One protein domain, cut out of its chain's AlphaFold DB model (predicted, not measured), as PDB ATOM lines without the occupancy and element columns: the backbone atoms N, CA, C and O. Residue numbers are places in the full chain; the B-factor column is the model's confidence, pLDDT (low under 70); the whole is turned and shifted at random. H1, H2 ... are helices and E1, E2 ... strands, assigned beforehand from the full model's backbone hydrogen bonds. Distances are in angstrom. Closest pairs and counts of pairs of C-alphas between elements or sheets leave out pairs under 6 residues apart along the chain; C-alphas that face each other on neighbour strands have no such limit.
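Overview. This is residues 11 to 62 of the 76 residues of the protein "YrdC-like domain-containing protein" of Paenibacillus sp. VT-16-81 (UniProt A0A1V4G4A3). A narrow ribbon of two antiparallel strands, E1 and E2, forms the middle of a loose, flat model, with H1 and H3 towards one end of it, on opposite sides, and the short H2 at the other end. The printed part has 52 residues, in the order H1, E1, H2, E2, H3, and its class is mixed, helices and strands. The radius of gyration of the C-alphas is 12.4 A and the spans are 31 by 27 by 14 A.

Along the chain. H1 is residues 11 to 18, from C-alpha 11 at (-22.350, 14.341, -38.717), 10.6 A long. E1, residues 24 to 28, and E2, residues 43 to 47, each measure 13.3 A. H2 is residues 35 to 38. H3, residues 52 to 61, measures 14.3 A and ends at C-alpha 61 at (-15.196, -6.144, -50.798).

Arrangement. E1 and E2 are antiparallel at 148 degrees, with N 25 and O 46 2.8 A apart, within hydrogen-bond range. H1 and E1 are near each other, with 6 pairs of C-alphas within 10 A. The closest C-alphas of H2 and E2, Asn 38 and Val 44, are 6.1 A apart. H3 is apart from H1, E1 and H2. In H1 and H3 every O i to N i+4 pair is within hydrogen-bond range; H2 is too short for one.

Size, cuts and confidence. The C-alphas farthest apart, Gly 40 and Pro 52, are 31.6 A apart. The printed part has no cut, no link is long, and no printed residue is under 70 in pLDDT.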
ATOM      1  N   LEU A  11     -22.548  15.437 -37.762       97.12
ATOM      2  CA  LEU A  11     -22.350  14.341 -38.717       97.12
ATOM      3  C   LEU A  11     -23.331  13.190 -38.476       97.12
ATOM      4  O   LEU A  11     -23.949  12.714 -39.421       97.12
ATOM      5  N   GLU A  12     -23.504  12.779 -37.222       96.31
ATOM      6  CA  GLU A  12     -24.394  11.675 -36.848       96.31
ATOM      7  C   GLU A  12     -25.831  11.920 -37.324       96.31
ATOM      8  O   GLU A  12     -26.397  11.088 -38.029       96.31
ATOM      9  N   LYS A  13     -26.360  13.129 -37.094       97.81
ATOM     10  CA  LYS A  13     -27.702  13.517 -37.552       97.81
ATOM     11  C   LYS A  13     -27.857  13.416 -39.069       97.81
ATOM     12  O   LYS A  13     -28.895  12.967 -39.547       97.81
ATOM     13  N   LEU A  14     -26.844  13.829 -39.838       97.56
ATOM     14  CA  LEU A  14     -26.887  13.716 -41.302       97.56
ATOM     15  C   LEU A  14     -26.928  12.255 -41.749       97.56
ATOM     16  O   LEU A  14     -27.642  11.910 -42.685       97.56
ATOM     17  N   VAL A  15     -26.154  11.405 -41.083       96.38
ATOM     18  CA  VAL A  15     -26.029   9.988 -41.421       96.38
ATOM     19  C   VAL A  15     -27.334   9.264 -41.142       96.38
ATOM     20  O   VAL A  15     -27.855   8.616 -42.040       96.38
ATOM     21  N   GLU A  16     -27.893   9.434 -39.948       96.75
ATOM     22  CA  GLU A  16     -29.157   8.804 -39.555       96.75
ATOM     23  C   GLU A  16     -30.338   9.265 -40.414       96.75
ATOM     24  O   GLU A  16     -31.256   8.491 -40.674       96.75
ATOM     25  N   THR A  17     -30.316  10.521 -40.872       97.50
ATOM     26  CA  THR A  17     -31.426  11.095 -41.644       97.50
ATOM     27  C   THR A  17     -31.347  10.752 -43.131       97.50
ATOM     28  O   THR A  17     -32.375  10.527 -43.767       97.50
ATOM     29  N   PHE A  18     -30.145  10.759 -43.715       97.50
ATOM     30  CA  PHE A  18     -29.977  10.747 -45.173       97.50
ATOM     31  C   PHE A  18     -29.251   9.519 -45.725       97.50
ATOM     32  O   PHE A  18     -29.173   9.389 -46.949       97.50
ATOM     33  N   LEU A  19     -28.697   8.643 -44.879       96.06
ATOM     34  CA  LEU A  19     -27.950   7.463 -45.313       96.06
ATOM     35  C   LEU A  19     -28.587   6.158 -44.790       96.06
ATOM     36  O   LEU A  19     -28.913   6.076 -43.611       96.06
ATOM     37  N   PRO A  20     -28.697   5.104 -45.628       96.56
ATOM     38  CA  PRO A  20     -28.310   5.037 -47.043       96.56
ATOM     39  C   PRO A  20     -29.157   5.946 -47.948       96.56
ATOM     40  O   PRO A  20     -30.373   6.018 -47.799       96.56
ATOM     41  N   GLY A  21     -28.532   6.616 -48.921       95.88
ATOM     42  CA  GLY A  21     -29.233   7.593 -49.757       95.88
ATOM     43  C   GLY A  21     -28.365   8.323 -50.790       95.88
ATOM     44  O   GLY A  21     -27.251   7.891 -51.116       95.88
ATOM     45  N   PRO A  22     -28.886   9.416 -51.375       95.19
ATOM     46  CA  PRO A  22     -28.199  10.181 -52.414       95.19
ATOM     47  C   PRO A  22     -27.172  11.187 -51.868       95.19
ATOM     48  O   PRO A  22     -26.496  11.844 -52.656       95.19
ATOM     49  N   LEU A  23     -27.038  11.318 -50.545       97.31
ATOM     50  CA  LEU A  23     -26.132  12.286 -49.931       97.31
ATOM     51  C   LEU A  23     -24.666  11.832 -50.020       97.31
ATOM     52  O   LEU A  23     -24.332  10.690 -49.706       97.31
ATOM     53  N   THR A  24     -23.784  12.763 -50.391       96.50
ATOM     54  CA  THR A  24     -22.328  12.633 -50.238       96.50
ATOM     55  C   THR A  24     -21.850  13.661 -49.218       96.50
ATOM     56  O   THR A  24     -22.191  14.837 -49.329       96.50
ATOM     57  N   ILE A  25     -21.072  13.227 -48.227       97.06
ATOM     58  CA  ILE A  25     -20.555  14.064 -47.138       97.06
ATOM     59  C   ILE A  25     -19.044  14.216 -47.314       97.06
ATOM     60  O   ILE A  25     -18.323  13.221 -47.323       97.06
ATOM     61  N   ILE A  26     -18.556  15.450 -47.440       96.44
ATOM     62  CA  ILE A  26     -17.119  15.738 -47.529       96.44
ATOM     63  C   ILE A  26     -16.558  15.867 -46.110       96.44
ATOM     64  O   ILE A  26     -17.034  16.697 -45.339       96.44
ATOM     65  N   LEU A  27     -15.554  15.058 -45.767       96.94
ATOM     66  CA  LEU A  27     -14.878  15.088 -44.462       96.94
ATOM     67  C   LEU A  27     -13.357  15.064 -44.647       96.94
ATOM     68  O   LEU A  27     -12.861  14.597 -45.673       96.94
ATOM     69  N   GLU A  28     -12.614  15.526 -43.641       96.81
ATOM     70  CA  GLU A  28     -11.159  15.358 -43.594       96.81
ATOM     71  C   GLU A  28     -10.790  13.874 -43.533       96.81
ATOM     72  O   GLU A  28     -11.277  13.138 -42.672       96.81
ATOM     73  N   ALA A  29      -9.910  13.436 -44.432       95.62
ATOM     74  CA  ALA A  29      -9.407  12.073 -44.460       95.62
ATOM     75  C   ALA A  29      -8.392  11.838 -43.332       95.62
ATOM     76  O   ALA A  29      -7.603  12.718 -42.980       95.62
ATOM     77  N   ASN A  30      -8.399  10.635 -42.765       95.12
ATOM     78  CA  ASN A  30      -7.331  10.180 -41.877       95.12
ATOM     79  C   ASN A  30      -6.317   9.304 -42.631       95.12
ATOM     80  O   ASN A  30      -6.505   8.985 -43.804       95.12
ATOM     81  N   ASP A  31      -5.263   8.875 -41.939       93.44
ATOM     82  CA  ASP A  31      -4.117   8.175 -42.544       93.44
ATOM     83  C   ASP A  31      -4.453   6.769 -43.079       93.44
ATOM     84  O   ASP A  31      -3.612   6.105 -43.681       93.44
ATOM     85  N   ARG A  32      -5.691   6.294 -42.877       93.75
ATOM     86  CA  ARG A  32      -6.182   5.034 -43.452       93.75
ATOM     87  C   ARG A  32      -6.631   5.195 -44.902       93.75
ATOM     88  O   ARG A  32      -6.814   4.184 -45.577       93.75
ATOM     89  N   VAL A  33      -6.863   6.423 -45.368       93.19
ATOM     90  CA  VAL A  33      -7.179   6.687 -46.774       93.19
ATOM     91  C   VAL A  33      -5.877   6.729 -47.575       93.19
ATOM     92  O   VAL A  33      -5.017   7.561 -47.287       93.19
ATOM     93  N   PRO A  34      -5.718   5.884 -48.608       91.12
ATOM     94  CA  PRO A  34      -4.553   5.958 -49.476       91.12
ATOM     95  C   PRO A  34      -4.464   7.305 -50.204       91.12
ATOM     96  O   PRO A  34      -5.453   7.789 -50.750       91.12
ATOM     97  N   TYR A  35      -3.256   7.861 -50.298       88.25
ATOM     98  CA  TYR A  35      -2.982   9.159 -50.939       88.25
ATOM     99  C   TYR A  35      -3.509   9.286 -52.385       88.25
ATOM    100  O   TYR A  35      -3.855  10.369 -52.850       88.25
ATOM    101  N   TRP A  36      -3.586   8.180 -53.126       88.94
ATOM    102  CA  TRP A  36      -4.075   8.189 -54.507       88.94
ATOM    103  C   TRP A  36      -5.598   8.370 -54.617       88.94
ATOM    104  O   TRP A  36      -6.085   8.721 -55.685       88.94
ATOM    105  N   VAL A  37      -6.356   8.181 -53.529       89.25
ATOM    106  CA  VAL A  37      -7.822   8.333 -53.519       89.25
ATOM    107  C   VAL A  37      -8.240   9.801 -53.562       89.25
ATOM    108  O   VAL A  37      -9.203  10.158 -54.235       89.25
ATOM    109  N   ASN A  38      -7.521  10.663 -52.847       84.44
ATOM    110  CA  ASN A  38      -7.810  12.093 -52.738       84.44
ATOM    111  C   ASN A  38      -6.852  12.961 -53.564       84.44
ATOM    112  O   ASN A  38      -6.933  14.182 -53.480       84.44
ATOM    113  N   SER A  39      -5.943  12.367 -54.346       83.56
ATOM    114  CA  SER A  39      -4.926  13.095 -55.129       83.56
ATOM    115  C   SER A  39      -4.129  14.109 -54.290       83.56
ATOM    116  O   SER A  39      -3.764  15.178 -54.773       83.56
ATOM    117  N   GLY A  40      -3.897  13.790 -53.013       80.50
ATOM    118  CA  GLY A  40      -3.210  14.668 -52.062       80.50
ATOM    119  C   GLY A  40      -4.056  15.771 -51.424       80.50
ATOM    120  O   GLY A  40      -3.522  16.569 -50.655       80.50
ATOM    121  N   LEU A  41      -5.366  15.819 -51.679       89.62
ATOM    122  CA  LEU A  41      -6.281  16.719 -50.973       89.62
ATOM    123  C   LEU A  41      -6.517  16.254 -49.531       89.62
ATOM    124  O   LEU A  41      -6.567  15.066 -49.243       89.62
ATOM    125  N   ALA A  42      -6.752  17.184 -48.606       93.19
ATOM    126  CA  ALA A  42      -7.011  16.835 -47.204       93.19
ATOM    127  C   ALA A  42      -8.368  16.135 -46.972       93.19
ATOM    128  O   ALA A  42      -8.583  15.535 -45.919       93.19
ATOM    129  N   THR A  43      -9.294  16.212 -47.931       95.38
ATOM    130  CA  THR A  43     -10.688  15.780 -47.774       95.38
ATOM    131  C   THR A  43     -11.100  14.721 -48.793       95.38
ATOM    132  O   THR A  43     -10.518  14.598 -49.870       95.38
ATOM    133  N   VAL A  44     -12.121  13.938 -48.433       95.44
ATOM    134  CA  VAL A  44     -12.716  12.867 -49.248       95.44
ATOM    135  C   VAL A  44     -14.238  12.935 -49.149       95.44
ATOM    136  O   VAL A  44     -14.788  13.261 -48.095       95.44
ATOM    137  N   GLY A  45     -14.923  12.613 -50.250       94.69
ATOM    138  CA  GLY A  45     -16.373  12.427 -50.275       94.69
ATOM    139  C   GLY A  45     -16.771  11.022 -49.817       94.69
ATOM    140  O   GLY A  45     -16.352  10.029 -50.405       94.69
ATOM    141  N   PHE A  46     -17.613  10.937 -48.790       95.12
ATOM    142  CA  PHE A  46     -18.157   9.693 -48.254       95.12
ATOM    143  C   PHE A  46     -19.638   9.554 -48.607       95.12
ATOM    144  O   PHE A  46     -20.420  10.481 -48.397       95.12
ATOM    145  N   ARG A  47     -20.042   8.379 -49.095       95.62
ATOM    146  CA  ARG A  47     -21.433   8.065 -49.445       95.62
ATOM    147  C   ARG A  47     -21.779   6.636 -49.041       95.62
ATOM    148  O   ARG A  47     -20.950   5.741 -49.164       95.62
ATOM    149  N   MET A  48     -23.024   6.429 -48.616       95.88
ATOM    150  CA  MET A  48     -23.631   5.105 -48.461       95.88
ATOM    151  C   MET A  48     -24.810   5.002 -49.442       95.88
ATOM    152  O   MET A  48     -25.853   5.606 -49.187       95.88
ATOM    153  N   PRO A  49     -24.661   4.324 -50.593       95.38
ATOM    154  CA  PRO A  49     -25.707   4.277 -51.609       95.38
ATOM    155  C   PRO A  49     -26.915   3.459 -51.135       95.38
ATOM    156  O   PRO A  49     -26.758   2.374 -50.586       95.38
ATOM    157  N   SER A  50     -28.131   3.945 -51.401       96.00
ATOM    158  CA  SER A  50     -29.370   3.184 -51.169       96.00
ATOM    159  C   SER A  50     -29.677   2.273 -52.362       96.00
ATOM    160  O   SER A  50     -30.642   2.474 -53.094       96.00
ATOM    161  N   HIS A  51     -28.786   1.314 -52.621       95.94
ATOM    162  CA  HIS A  51     -28.955   0.323 -53.681       95.94
ATOM    163  C   HIS A  51     -28.517  -1.058 -53.163       95.94
ATOM    164  O   HIS A  51     -27.330  -1.219 -52.861       95.94
ATOM    165  N   PRO A  52     -29.429  -2.048 -53.041       96.19
ATOM    166  CA  PRO A  52     -29.148  -3.320 -52.368       96.19
ATOM    167  C   PRO A  52     -27.900  -4.039 -52.890       96.19
ATOM    168  O   PRO A  52     -27.003  -4.337 -52.112       96.19
ATOM    169  N   ILE A  53     -27.777  -4.186 -54.214       96.69
ATOM    170  CA  ILE A  53     -26.641  -4.874 -54.852       96.69
ATOM    171  C   ILE A  53     -25.316  -4.161 -54.552       96.69
ATOM    172  O   ILE A  53     -24.286  -4.791 -54.337       96.69
ATOM    173  N   THR A  54     -25.329  -2.826 -54.521       94.50
ATOM    174  CA  THR A  54     -24.116  -2.045 -54.251       94.50
ATOM    175  C   THR A  54     -23.708  -2.169 -52.789       94.50
ATOM    176  O   THR A  54     -22.520  -2.243 -52.491       94.50
ATOM    177  N   LEU A  55     -24.680  -2.216 -51.876       95.69
ATOM    178  CA  LEU A  55     -24.421  -2.451 -50.458       95.69
ATOM    179  C   LEU A  55     -23.854  -3.850 -50.213       95.69
ATOM    180  O   LEU A  55     -22.914  -3.972 -49.434       95.69
ATOM    181  N   ASP A  56     -24.377  -4.877 -50.884       97.12
ATOM    182  CA  ASP A  56     -23.852  -6.243 -50.780       97.12
ATOM    183  C   ASP A  56     -22.406  -6.320 -51.276       97.12
ATOM    184  O   ASP A  56     -21.536  -6.807 -50.557       97.12
ATOM    185  N   LEU A  57     -22.108  -5.697 -52.420       96.44
ATOM    186  CA  LEU A  57     -20.739  -5.609 -52.925       96.44
ATOM    187  C   LEU A  57     -19.796  -4.900 -51.937       96.44
ATOM    188  O   LEU A  57     -18.687  -5.374 -51.699       96.44
ATOM    189  N   ILE A  58     -20.227  -3.785 -51.333       95.56
ATOM    190  CA  ILE A  58     -19.436  -3.064 -50.318       95.56
ATOM    191  C   ILE A  58     -19.208  -3.933 -49.071       95.56
ATOM    192  O   ILE A  58     -18.136  -3.871 -48.470       95.56
ATOM    193  N   ARG A  59     -20.186  -4.750 -48.661       95.31
ATOM    194  CA  ARG A  59     -20.028  -5.669 -47.519       95.31
ATOM    195  C   ARG A  59     -18.996  -6.758 -47.800       95.31
ATOM    196  O   ARG A  59     -18.237  -7.098 -46.898       95.31
ATOM    197  N   GLU A  60     -18.963  -7.279 -49.022       97.44
ATOM    198  CA  GLU A  60     -18.041  -8.347 -49.424       97.44
ATOM    199  C   GLU A  60     -16.618  -7.838 -49.686       97.44
ATOM    200  O   GLU A  60     -15.643  -8.499 -49.331       97.44
ATOM    201  N   THR A  61     -16.486  -6.662 -50.301       96.19
ATOM    202  CA  THR A  61     -15.196  -6.144 -50.798       96.19
ATOM    203  C   THR A  61     -14.583  -5.056 -49.919       96.19
ATOM    204  O   THR A  61     -13.384  -4.790 -50.006       96.19
ATOM    205  N   GLY A  62     -15.385  -4.435 -49.054       93.31
ATOM    206  CA  GLY A  62     -15.015  -3.230 -48.324       93.31
ATOM    207  C   GLY A  62     -15.351  -1.939 -49.090       93.31
ATOM    208  O   GLY A  62     -16.156  -1.935 -50.021       93.31
TER     209      GLY A  62